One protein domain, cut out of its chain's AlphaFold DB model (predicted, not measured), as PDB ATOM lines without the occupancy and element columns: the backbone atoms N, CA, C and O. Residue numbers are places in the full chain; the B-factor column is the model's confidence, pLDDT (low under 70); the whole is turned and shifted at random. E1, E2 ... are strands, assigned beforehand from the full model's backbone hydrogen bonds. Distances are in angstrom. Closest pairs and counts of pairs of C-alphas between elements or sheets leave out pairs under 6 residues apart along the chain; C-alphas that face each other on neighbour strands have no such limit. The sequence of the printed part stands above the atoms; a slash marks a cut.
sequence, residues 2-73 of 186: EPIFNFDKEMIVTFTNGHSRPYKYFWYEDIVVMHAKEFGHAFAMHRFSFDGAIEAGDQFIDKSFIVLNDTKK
ATOM      1  N   GLU A   2     232.725 172.750 246.832       83.75
ATOM      2  CA  GLU A   2     231.401 173.218 246.384       83.75
ATOM      3  C   GLU A   2     231.549 173.930 245.022       83.75
ATOM      4  O   GLU A   2     232.499 174.706 244.877       83.75
ATOM      5  N   PRO A   3     230.688 173.667 244.018       87.75
ATOM      6  CA  PRO A   3     230.765 174.351 242.732       87.75
ATOM      7  C   PRO A   3     230.446 175.841 242.887       87.75
ATOM      8  O   PRO A   3     229.534 176.233 243.618       87.75
ATOM      9  N   ILE A   4     231.165 176.677 242.142       87.88
ATOM     10  CA  ILE A   4     230.839 178.094 241.979       87.88
ATOM     11  C   ILE A   4     230.154 178.232 240.621       87.88
ATOM     12  O   ILE A   4     230.803 178.093 239.589       87.88
ATOM     13  N   PHE A   5     228.845 178.492 240.620       90.12
ATOM     14  CA  PHE A   5     228.038 178.633 239.401       90.12
ATOM     15  C   PHE A   5     228.315 179.966 238.683       90.12
ATOM     16  O   PHE A   5     227.483 180.874 238.682       90.12
ATOM     17  N   ASN A   6     229.504 180.097 238.097       88.81
ATOM     18  CA  ASN A   6     229.939 181.287 237.373       88.81
ATOM     19  C   ASN A   6     229.839 181.076 235.858       88.81
ATOM     20  O   ASN A   6     230.791 180.648 235.224       88.81
ATOM     21  N   PHE A   7     228.680 181.380 235.282       88.94
ATOM     22  CA  PHE A   7     228.407 181.251 233.847       88.94
ATOM     23  C   PHE A   7     228.967 182.441 233.040       88.94
ATOM     24  O   PHE A   7     228.200 183.210 232.451       88.94
ATOM     25  N   ASP A   8     230.287 182.625 233.066       86.75
ATOM     26  CA  ASP A   8     231.003 183.744 232.433       86.75
ATOM     27  C   ASP A   8     231.572 183.429 231.044       86.75
ATOM     28  O   ASP A   8     231.852 184.352 230.279       86.75
ATOM     29  N   LYS A   9     231.688 182.145 230.691       87.44
ATOM     30  CA  LYS A   9     232.052 181.699 229.345       87.44
ATOM     31  C   LYS A   9     230.815 181.429 228.493       87.44
ATOM     32  O   LYS A   9     229.748 181.085 229.005       87.44
ATOM     33  N   GLU A  10     230.977 181.536 227.177       86.31
ATOM     34  CA  GLU A  10     229.943 181.246 226.182       86.31
ATOM     35  C   GLU A  10     230.452 180.230 225.155       86.31
ATOM     36  O   GLU A  10     231.612 180.282 224.745       86.31
ATOM     37  N   MET A  11     229.598 179.284 224.769       82.88
ATOM     38  CA  MET A  11     229.836 178.334 223.683       82.88
ATOM     39  C   MET A  11     228.676 178.380 222.690       82.88
ATOM     40  O   MET A  11     227.526 178.569 223.084       82.88
ATOM     41  N   ILE A  12     228.960 178.168 221.406       81.94
ATOM     42  CA  ILE A  12     227.921 177.986 220.391       81.94
ATOM     43  C   ILE A  12     227.639 176.493 220.245       81.94
ATOM     44  O   ILE A  12     228.523 175.725 219.875       81.94
ATOM     45  N   VAL A  13     226.395 176.088 220.497       77.50
ATOM     46  CA  VAL A  13     225.929 174.717 220.261       77.50
ATOM     47  C   VAL A  13     225.151 174.678 218.958       77.50
ATOM     48  O   VAL A  13     224.176 175.414 218.794       77.50
ATOM     49  N   THR A  14     225.568 173.797 218.049       75.38
ATOM     50  CA  THR A  14     224.861 173.494 216.801       75.38
ATOM     51  C   THR A  14     224.090 172.191 216.956       75.38
ATOM     52  O   THR A  14     224.668 171.142 217.228       75.38
ATOM     53  N   PHE A  15     222.775 172.260 216.789       74.38
ATOM     54  CA  PHE A  15     221.884 171.109 216.861       74.38
ATOM     55  C   PHE A  15     221.852 170.350 215.531       74.38
ATOM     56  O   PHE A  15     222.140 170.900 214.470       74.38
ATOM     57  N   THR A  16     221.417 169.089 215.566       74.62
ATOM     58  CA  THR A  16     221.301 168.217 214.379       74.62
ATOM     59  C   THR A  16     220.369 168.760 213.293       74.62
ATOM     60  O   THR A  16     220.476 168.376 212.134       74.62
ATOM     61  N   ASN A  17     219.471 169.685 213.642       76.56
ATOM     62  CA  ASN A  17     218.608 170.398 212.701       76.56
ATOM     63  C   ASN A  17     219.281 171.623 212.042       76.56
ATOM     64  O   ASN A  17     218.613 172.374 211.337       76.56
ATOM     65  N   GLY A  18     220.577 171.845 212.284       76.88
ATOM     66  CA  GLY A  18     221.370 172.928 211.699       76.88
ATOM     67  C   GLY A  18     221.226 174.284 212.393       76.88
ATOM     68  O   GLY A  18     221.879 175.241 211.987       76.88
ATOM     69  N   HIS A  19     220.397 174.402 213.435       79.44
ATOM     70  CA  HIS A  19     220.312 175.634 214.214       79.44
ATOM     71  C   HIS A  19     221.460 175.728 215.220       79.44
ATOM     72  O   HIS A  19     221.715 174.780 215.958       79.44
ATOM     73  N   SER A  20     222.085 176.902 215.307       81.94
ATOM     74  CA  SER A  20     223.129 177.199 216.293       81.94
ATOM     75  C   SER A  20     222.662 178.255 217.287       81.94
ATOM     76  O   SER A  20     221.975 179.208 216.904       81.94
ATOM     77  N   ARG A  21     223.009 178.096 218.567       83.38
ATOM     78  CA  ARG A  21     222.660 179.050 219.632       83.38
ATOM     79  C   ARG A  21     223.778 179.185 220.668       83.38
ATOM     80  O   ARG A  21     224.447 178.190 220.946       83.38
ATOM     81  N   PRO A  22     223.965 180.384 221.248       86.56
ATOM     82  CA  PRO A  22     224.900 180.577 222.345       86.56
ATOM     83  C   PRO A  22     224.341 180.035 223.661       86.56
ATOM     84  O   PRO A  22     223.181 180.277 224.005       86.56
ATOM     85  N   TYR A  23     225.202 179.372 224.425       87.06
ATOM     86  CA  TYR A  23     224.939 178.926 225.785       87.06
ATOM     87  C   TYR A  23     226.066 179.340 226.711       87.06
ATOM     88  O   TYR A  23     227.247 179.243 226.375       87.06
ATOM     89  N   LYS A  24     225.691 179.762 227.917       91.00
ATOM     90  CA  LYS A  24     226.667 180.076 228.953       91.00
ATOM     91  C   LYS A  24     227.072 178.816 229.696       91.00
ATOM     92  O   LYS A  24     226.221 177.963 229.964       91.00
ATOM     93  N   TYR A  25     228.340 178.726 230.073       91.25
ATOM     94  CA  TYR A  25     228.869 177.555 230.763       91.25
ATOM     95  C   TYR A  25     230.020 177.890 231.710       91.25
ATOM     96  O   TYR A  25     230.559 178.994 231.692       91.25
ATOM     97  N   PHE A  26     230.396 176.903 232.519       91.12
ATOM     98  CA  PHE A  26     231.656 176.869 233.253       91.12
ATOM     99  C   PHE A  26     232.173 175.435 233.375       91.12
ATOM    100  O   PHE A  26     231.446 174.473 233.117       91.12
ATOM    101  N   TRP A  27     233.434 175.290 233.773       89.62
ATOM    102  CA  TRP A  27     234.041 173.991 234.051       89.62
ATOM    103  C   TRP A  27     233.926 173.640 235.529       89.62
ATOM    104  O   TRP A  27     234.316 174.425 236.394       89.62
ATOM    105  N   TYR A  28     233.453 172.432 235.813       92.25
ATOM    106  CA  TYR A  28     233.571 171.806 237.120       92.25
ATOM    107  C   TYR A  28     234.405 170.536 236.970       92.25
ATOM    108  O   TYR A  28     233.932 169.546 236.416       92.25
ATOM    109  N   GLU A  29     235.649 170.563 237.453       90.25
ATOM    110  CA  GLU A  29     236.632 169.507 237.169       90.25
ATOM    111  C   GLU A  29     236.778 169.308 235.643       90.25
ATOM    112  O   GLU A  29     237.137 170.247 234.935       90.25
ATOM    113  N   ASP A  30     236.494 168.111 235.133       86.81
ATOM    114  CA  ASP A  30     236.506 167.742 233.716       86.81
ATOM    115  C   ASP A  30     235.111 167.763 233.056       86.81
ATOM    116  O   ASP A  30     234.962 167.336 231.909       86.81
ATOM    117  N   ILE A  31     234.095 168.265 233.768       91.06
ATOM    118  CA  ILE A  31     232.692 168.308 233.344       91.06
ATOM    119  C   ILE A  31     232.318 169.736 232.957       91.06
ATOM    120  O   ILE A  31     232.620 170.699 233.667       91.06
ATOM    121  N   VAL A  32     231.601 169.869 231.847       90.62
ATOM    122  CA  VAL A  32     231.050 171.152 231.416       90.62
ATOM    123  C   VAL A  32     229.670 171.332 232.024       90.62
ATOM    124  O   VAL A  32     228.788 170.495 231.844       90.62
ATOM    125  N   VAL A  33     229.460 172.442 232.719       93.50
ATOM    126  CA  VAL A  33     228.153 172.798 233.272       93.50
ATOM    127  C   VAL A  33     227.579 173.936 232.448       93.50
ATOM    128  O   VAL A  33     228.130 175.034 232.434       93.50
ATOM    129  N   MET A  34     226.477 173.674 231.754       92.06
ATOM    130  CA  MET A  34     225.806 174.601 230.848       92.06
ATOM    131  C   MET A  34     224.477 175.071 231.441       92.06
ATOM    132  O   MET A  34     223.772 174.302 232.088       92.06
ATOM    133  N   HIS A  35     224.104 176.322 231.184       92.44
ATOM    134  CA  HIS A  35     222.758 176.813 231.467       92.44
ATOM    135  C   HIS A  35     221.932 176.905 230.181       92.44
ATOM    136  O   HIS A  35     222.301 177.640 229.264       92.44
ATOM    137  N   ALA A  36     220.793 176.212 230.145       90.19
ATOM    138  CA  ALA A  36     219.876 176.201 229.009       90.19
ATOM    139  C   ALA A  36     218.416 176.062 229.473       90.19
ATOM    140  O   ALA A  36     217.920 174.974 229.767       90.19
ATOM    141  N   LYS A  37     217.710 177.196 229.539       86.50
ATOM    142  CA  LYS A  37     216.340 177.286 230.073       86.50
ATOM    143  C   LYS A  37     215.280 176.568 229.232       86.50
ATOM    144  O   LYS A  37     214.194 176.273 229.719       86.50
ATOM    145  N   GLU A  38     215.555 176.333 227.955       85.62
ATOM    146  CA  GLU A  38     214.602 175.766 227.000       85.62
ATOM    147  C   GLU A  38     214.338 174.270 227.180       85.62
ATOM    148  O   GLU A  38     213.297 173.800 226.727       85.62
ATOM    149  N   PHE A  39     215.226 173.521 227.840       83.88
ATOM    150  CA  PHE A  39     215.065 172.071 227.991       83.88
ATOM    151  C   PHE A  39     214.005 171.675 229.028       83.88
ATOM    152  O   PHE A  39     213.644 170.507 229.136       83.88
ATOM    153  N   GLY A  40     213.461 172.629 229.786       81.88
ATOM    154  CA  GLY A  40     212.364 172.392 230.730       81.88
ATOM    155  C   GLY A  40     212.749 171.608 231.993       81.88
ATOM    156  O   GLY A  40     212.074 171.761 233.004       81.88
ATOM    157  N   HIS A  41     213.859 170.867 231.986       87.44
ATOM    158  CA  HIS A  41     214.439 170.147 233.123       87.44
ATOM    159  C   HIS A  41     215.972 170.171 233.051       87.44
ATOM    160  O   HIS A  41     216.541 170.415 231.985       87.44
ATOM    161  N   ALA A  42     216.623 169.979 234.200       93.06
ATOM    162  CA  ALA A  42     218.053 169.712 234.248       93.06
ATOM    163  C   ALA A  42     218.316 168.258 233.833       93.06
ATOM    164  O   ALA A  42     217.423 167.423 233.970       93.06
ATOM    165  N   PHE A  43     219.494 167.993 233.273       92.75
ATOM    166  CA  PHE A  43     219.903 166.646 232.881       92.75
ATOM    167  C   PHE A  43     221.418 166.560 232.704       92.75
ATOM    168  O   PHE A  43     222.089 167.555 232.413       92.75
ATOM    169  N   ALA A  44     221.951 165.350 232.815       93.56
ATOM    170  CA  ALA A  44     223.326 165.030 232.485       93.56
ATOM    171  C   ALA A  44     223.450 164.242 231.173       93.56
ATOM    172  O   ALA A  44     222.544 163.547 230.717       93.56
ATOM    173  N   MET A  45     224.623 164.356 230.561       88.75
ATOM    174  CA  MET A  45     224.979 163.745 229.287       88.75
ATOM    175  C   MET A  45     226.378 163.135 229.391       88.75
ATOM    176  O   MET A  45     227.307 163.787 229.874       88.75
ATOM    177  N   HIS A  46     226.553 161.899 228.920       85.06
ATOM    178  CA  HIS A  46     227.847 161.214 228.936       85.06
ATOM    179  C   HIS A  46     228.573 161.330 227.598       85.06
ATOM    180  O   HIS A  46     228.034 160.914 226.580       85.06
ATOM    181  N   ARG A  47     229.812 161.840 227.632       75.19
ATOM    182  CA  ARG A  47     230.775 161.820 226.513       75.19
ATOM    183  C   ARG A  47     230.182 162.220 225.160       75.19
ATOM    184  O   ARG A  47     230.193 161.449 224.206       75.19
ATOM    185  N   PHE A  48     229.697 163.454 225.082       67.88
ATOM    186  CA  PHE A  48     229.263 164.034 223.816       67.88
ATOM    187  C   PHE A  48     230.426 164.734 223.123       67.88
ATOM    188  O   PHE A  48     231.308 165.298 223.771       67.88
ATOM    189  N   SER A  49     230.391 164.696 221.794       62.97
ATOM    190  CA  SER A  49     231.271 165.470 220.927       62.97
ATOM    191  C   SER A  49     230.429 166.484 220.160       62.97
ATOM    192  O   SER A  49     229.383 166.141 219.610       62.97
ATOM    193  N   PHE A  50     230.873 167.738 220.152       62.00
ATOM    194  CA  PHE A  50     230.269 168.806 219.359       62.00
ATOM    195  C   PHE A  50     231.089 168.999 218.081       62.00
ATOM    196  O   PHE A  50     232.276 169.310 218.158       62.00
ATOM    197  N   ASP A  51     230.456 168.843 216.915       50.38
ATOM    198  CA  ASP A  51     231.061 169.180 215.623       50.38
ATOM    199  C   ASP A  51     230.877 170.681 215.343       50.38
ATOM    200  O   ASP A  51     229.760 171.162 215.143       50.38
ATOM    201  N   GLY A  52     231.970 171.450 215.332       51.91
ATOM    202  CA  GLY A  52     231.931 172.877 214.997       51.91
ATOM    203  C   GLY A  52     233.221 173.630 215.322       51.91
ATOM    204  O   GLY A  52     234.025 173.183 216.133       51.91
ATOM    205  N   ALA A  53     233.434 174.775 214.664       45.19
ATOM    206  CA  ALA A  53     234.612 175.618 214.863       45.19
ATOM    207  C   ALA A  53     234.640 176.189 216.290       45.19
ATOM    208  O   ALA A  53     233.871 177.083 216.637       45.19
ATOM    209  N   ILE A  54     235.537 175.648 217.112       53.47
ATOM    210  CA  ILE A  54     235.826 176.132 218.459       53.47
ATOM    211  C   ILE A  54     236.817 177.289 218.313       53.47
ATOM    212  O   ILE A  54     237.999 177.063 218.038       53.47
ATOM    213  N   GLU A  55     236.367 178.534 218.469       48.97
ATOM    214  CA  GLU A  55     237.308 179.641 218.638       48.97
ATOM    215  C   GLU A  55     238.029 179.488 219.989       48.97
ATOM    216  O   GLU A  55     237.422 179.553 221.053       48.97
ATOM    217  N   ALA A  56     239.334 179.219 219.897       49.56
ATOM    218  CA  ALA A  56     240.375 179.319 220.920       49.56
ATOM    219  C   ALA A  56     240.009 178.919 222.370       49.56
ATOM    220  O   ALA A  56     239.642 179.754 223.192       49.56
ATOM    221  N   GLY A  57     240.307 177.663 222.734       53.34
ATOM    222  CA  GLY A  57     240.758 177.335 224.096       53.34
ATOM    223  C   GLY A  57     240.262 176.005 224.656       53.34
ATOM    224  O   GLY A  57     241.070 175.201 225.110       53.34
ATOM    225  N   ASP A  58     238.960 175.747 224.579       60.50
ATOM    226  CA  ASP A  58     238.331 174.638 225.299       60.50
ATOM    227  C   ASP A  58     237.850 173.554 224.316       60.50
ATOM    228  O   ASP A  58     236.909 173.754 223.554       60.50
ATOM    229  N   GLN A  59     238.514 172.390 224.301       66.75
ATOM    230  CA  GLN A  59     238.096 171.249 223.476       66.75
ATOM    231  C   GLN A  59     236.988 170.454 224.182       66.75
ATOM    232  O   GLN A  59     237.217 169.808 225.207       66.75
ATOM    233  N   PHE A  60     235.792 170.466 223.594       74.06
ATOM    234  CA  PHE A  60     234.584 169.794 224.091       74.06
ATOM    235  C   PHE A  60     234.420 168.349 223.596       74.06
ATOM    236  O   PHE A  60     233.309 167.832 223.528       74.06
ATOM    237  N   ILE A  61     235.526 167.704 223.228       74.38
ATOM    238  CA  ILE A  61     235.545 166.338 222.695       74.38
ATOM    239  C   ILE A  61     235.520 165.344 223.858       74.38
ATOM    240  O   ILE A  61     236.292 165.485 224.815       74.38
ATOM    241  N   ASP A  62     234.637 164.347 223.764       77.19
ATOM    242  CA  ASP A  62     234.455 163.275 224.749       77.19
ATOM    243  C   ASP A  62     234.226 163.784 226.183       77.19
ATOM    244  O   ASP A  62     234.674 163.178 227.165       77.19
ATOM    245  N   LYS A  63     233.521 164.914 226.323       84.38
ATOM    246  CA  LYS A  63     233.207 165.513 227.627       84.38
ATOM    247  C   LYS A  63     231.814 165.125 228.094       84.38
ATOM    248  O   LYS A  63     230.883 164.987 227.302       84.38
ATOM    249  N   SER A  64     231.674 164.944 229.404       90.31
ATOM    250  CA  SER A  64     230.360 164.856 230.038       90.31
ATOM    251  C   SER A  64     229.831 166.261 230.309       90.31
ATOM    252  O   SER A  64     230.604 167.175 230.609       90.31
ATOM    253  N   PHE A  65     228.515 166.420 230.221       91.12
ATOM    254  CA  PHE A  65     227.838 167.697 230.419       91.12
ATOM    255  C   PHE A  65     226.776 167.573 231.497       91.12
ATOM    256  O   PHE A  65     226.108 166.548 231.605       91.12
ATOM    257  N   ILE A  66     226.597 168.651 232.251       95.06
ATOM    258  CA  ILE A  66     225.412 168.885 233.072       95.06
ATOM    259  C   ILE A  66     224.724 170.113 232.505       95.06
ATOM    260  O   ILE A  66     225.336 171.173 232.371       95.06
ATOM    261  N   VAL A  67     223.446 169.980 232.194       93.75
ATOM    262  CA  VAL A  67     222.602 171.079 231.754       93.75
ATOM    263  C   VAL A  67     221.688 171.465 232.900       93.75
ATOM    264  O   VAL A  67     220.883 170.666 233.366       93.75
ATOM    265  N   LEU A  68     221.807 172.707 233.355       95.19
ATOM    266  CA  LEU A  68     220.908 173.308 234.330       95.19
ATOM    267  C   LEU A  68     219.897 174.181 233.584       95.19
ATOM    268  O   LEU A  68     220.264 174.994 232.735       95.19
ATOM    269  N   ASN A  69     218.616 174.027 233.897       91.25
ATOM    270  CA  ASN A  69     217.521 174.718 233.209       91.25
ATOM    271  C   ASN A  69     217.008 175.964 233.945       91.25
ATOM    272  O   ASN A  69     216.277 176.763 233.365       91.25
ATOM    273  N   ASP A  70     217.360 176.136 235.217       86.12
ATOM    274  CA  ASP A  70     217.005 177.325 235.985       86.12
ATOM    275  C   ASP A  70     218.047 177.609 237.068       86.12
ATOM    276  O   ASP A  70     218.147 176.903 238.071       86.12
ATOM    277  N   THR A  71     218.816 178.677 236.867       82.81
ATOM    278  CA  THR A  71     219.847 179.131 237.807       82.81
ATOM    279  C   THR A  71     219.331 180.168 238.805       82.81
ATOM    280  O   THR A  71     220.114 180.669 239.608       82.81
ATOM    281  N   LYS A  72     218.047 180.546 238.742       81.81
ATOM    282  CA  LYS A  72     217.425 181.505 239.672       81.81
ATOM    283  C   LYS A  72     216.803 180.833 240.896       81.81
ATOM    284  O   LYS A  72     216.316 181.537 241.779       81.81
ATOM    285  N   LYS A  73     216.796 179.498 240.944       80.19
ATOM    286  CA  LYS A  73     216.381 178.742 242.128       80.19
ATOM    287  C   LYS A  73     217.230 179.129 243.337       80.19
ATOM    288  O   LYS A  73     218.364 179.586 243.198       80.19
TER     289      LYS A  73
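This is residues 2 to 73 of the 186 residues of an uncharacterized protein of Paenibacillus sp. MAEPY2 (UniProt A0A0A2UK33). What does the model look like at first sight? It is one sheet of five strands, strongly twisted and curled into a half-open barrel, with E2 bending along its length and the edge strands E1 and E4 apart. The long loop of residues 49 to 62, between E4 and E5, reaches across part of the open side between those edges. What is it made of? The printed part has 72 residues with no named helix and five named strands, E1 to E5 along the chain, in a mixed sheet of order E1, E2, E3, E5, E4; the class is all strand, though under half of the residues, 32 of 72, are in named strands. The whole is compact, with a radius of gyration of the C-alphas of 11.9 A and spans of 32 by 25 by 22 A.

How do the first three strands follow each other? E1, residues 9 to 14, E2, residues 20 to 28, and E3, residues 31 to 35, form a meander, each strand the antiparallel neighbour of the one before. The hairpin of E1 and E2 has an angle of 134 degrees between directions, its C-alphas 14 and 20 face each other at 4.1 A, and N 11 and O 23 are within hydrogen-bond range at 2.8 A. The hairpin of E2 and E3 has an angle of 131 degrees, C-alphas 25 and 34 face each other at 4.3 A, and N 33 and O 26 are within hydrogen-bond range at 2.9 A. Which strands continue the sheet beyond E3? E5, residues 63 to 68, is the parallel neighbour of E3 at 30 degrees; C-alphas 32 and 65 face each other at 4.8 A, and N 34 and O 66 are 2.8 A apart, within hydrogen-bond range. E4, residues 43 to 48, is the antiparallel neighbour of E5 at 161 degrees, and the two are a hairpin; C-alphas 66 and 44 face each other at 4.4 A, and N 45 and O 65 are within hydrogen-bond range at 2.8 A. Which strands stay apart? E1 is apart from E3, E4 and E5, and E4 is apart from E2 and also from E3, which it follows in the chain. How does the sheet turn from edge to edge? The strands' lines turn by 106 degrees and the way across the sheet turns by 70 degrees, and E2 bends by 53 degrees at residue 24.

Where do the first strands run? E1 begins at C-alpha 9, (232.052, 181.699, 229.345), and is 16.6 A from first to last C-alpha. E2, from Ser 20 to Tyr 28, is the longest strand by residues and spans 23.9 A, while E3, from Ile 31 to His 35, spans 13.2 A. Where do the last two run? E4 begins at C-alpha 43, (219.903, 166.646, 232.881), and spans 13.3 A. E5 spans 16.0 A and ends at C-alpha 68, (220.908, 173.308, 234.330).

How far does the printed part reach? The two C-alphas farthest apart are those of Glu 2 and Asn 17, at 36.1 A. Is there a cut, and which links are long? The printed part has no cut from residue 2 to residue 73. The links E1 to E2 and E2 to E3 are tight, E3 to E4 is short, and E4 to E5, with 14 residues, is long. Where is the confidence low? The mean pLDDT of the printed part is 81.0, and the 12 residues under 70 are residues 48 to 59, of which 48 belongs to E4.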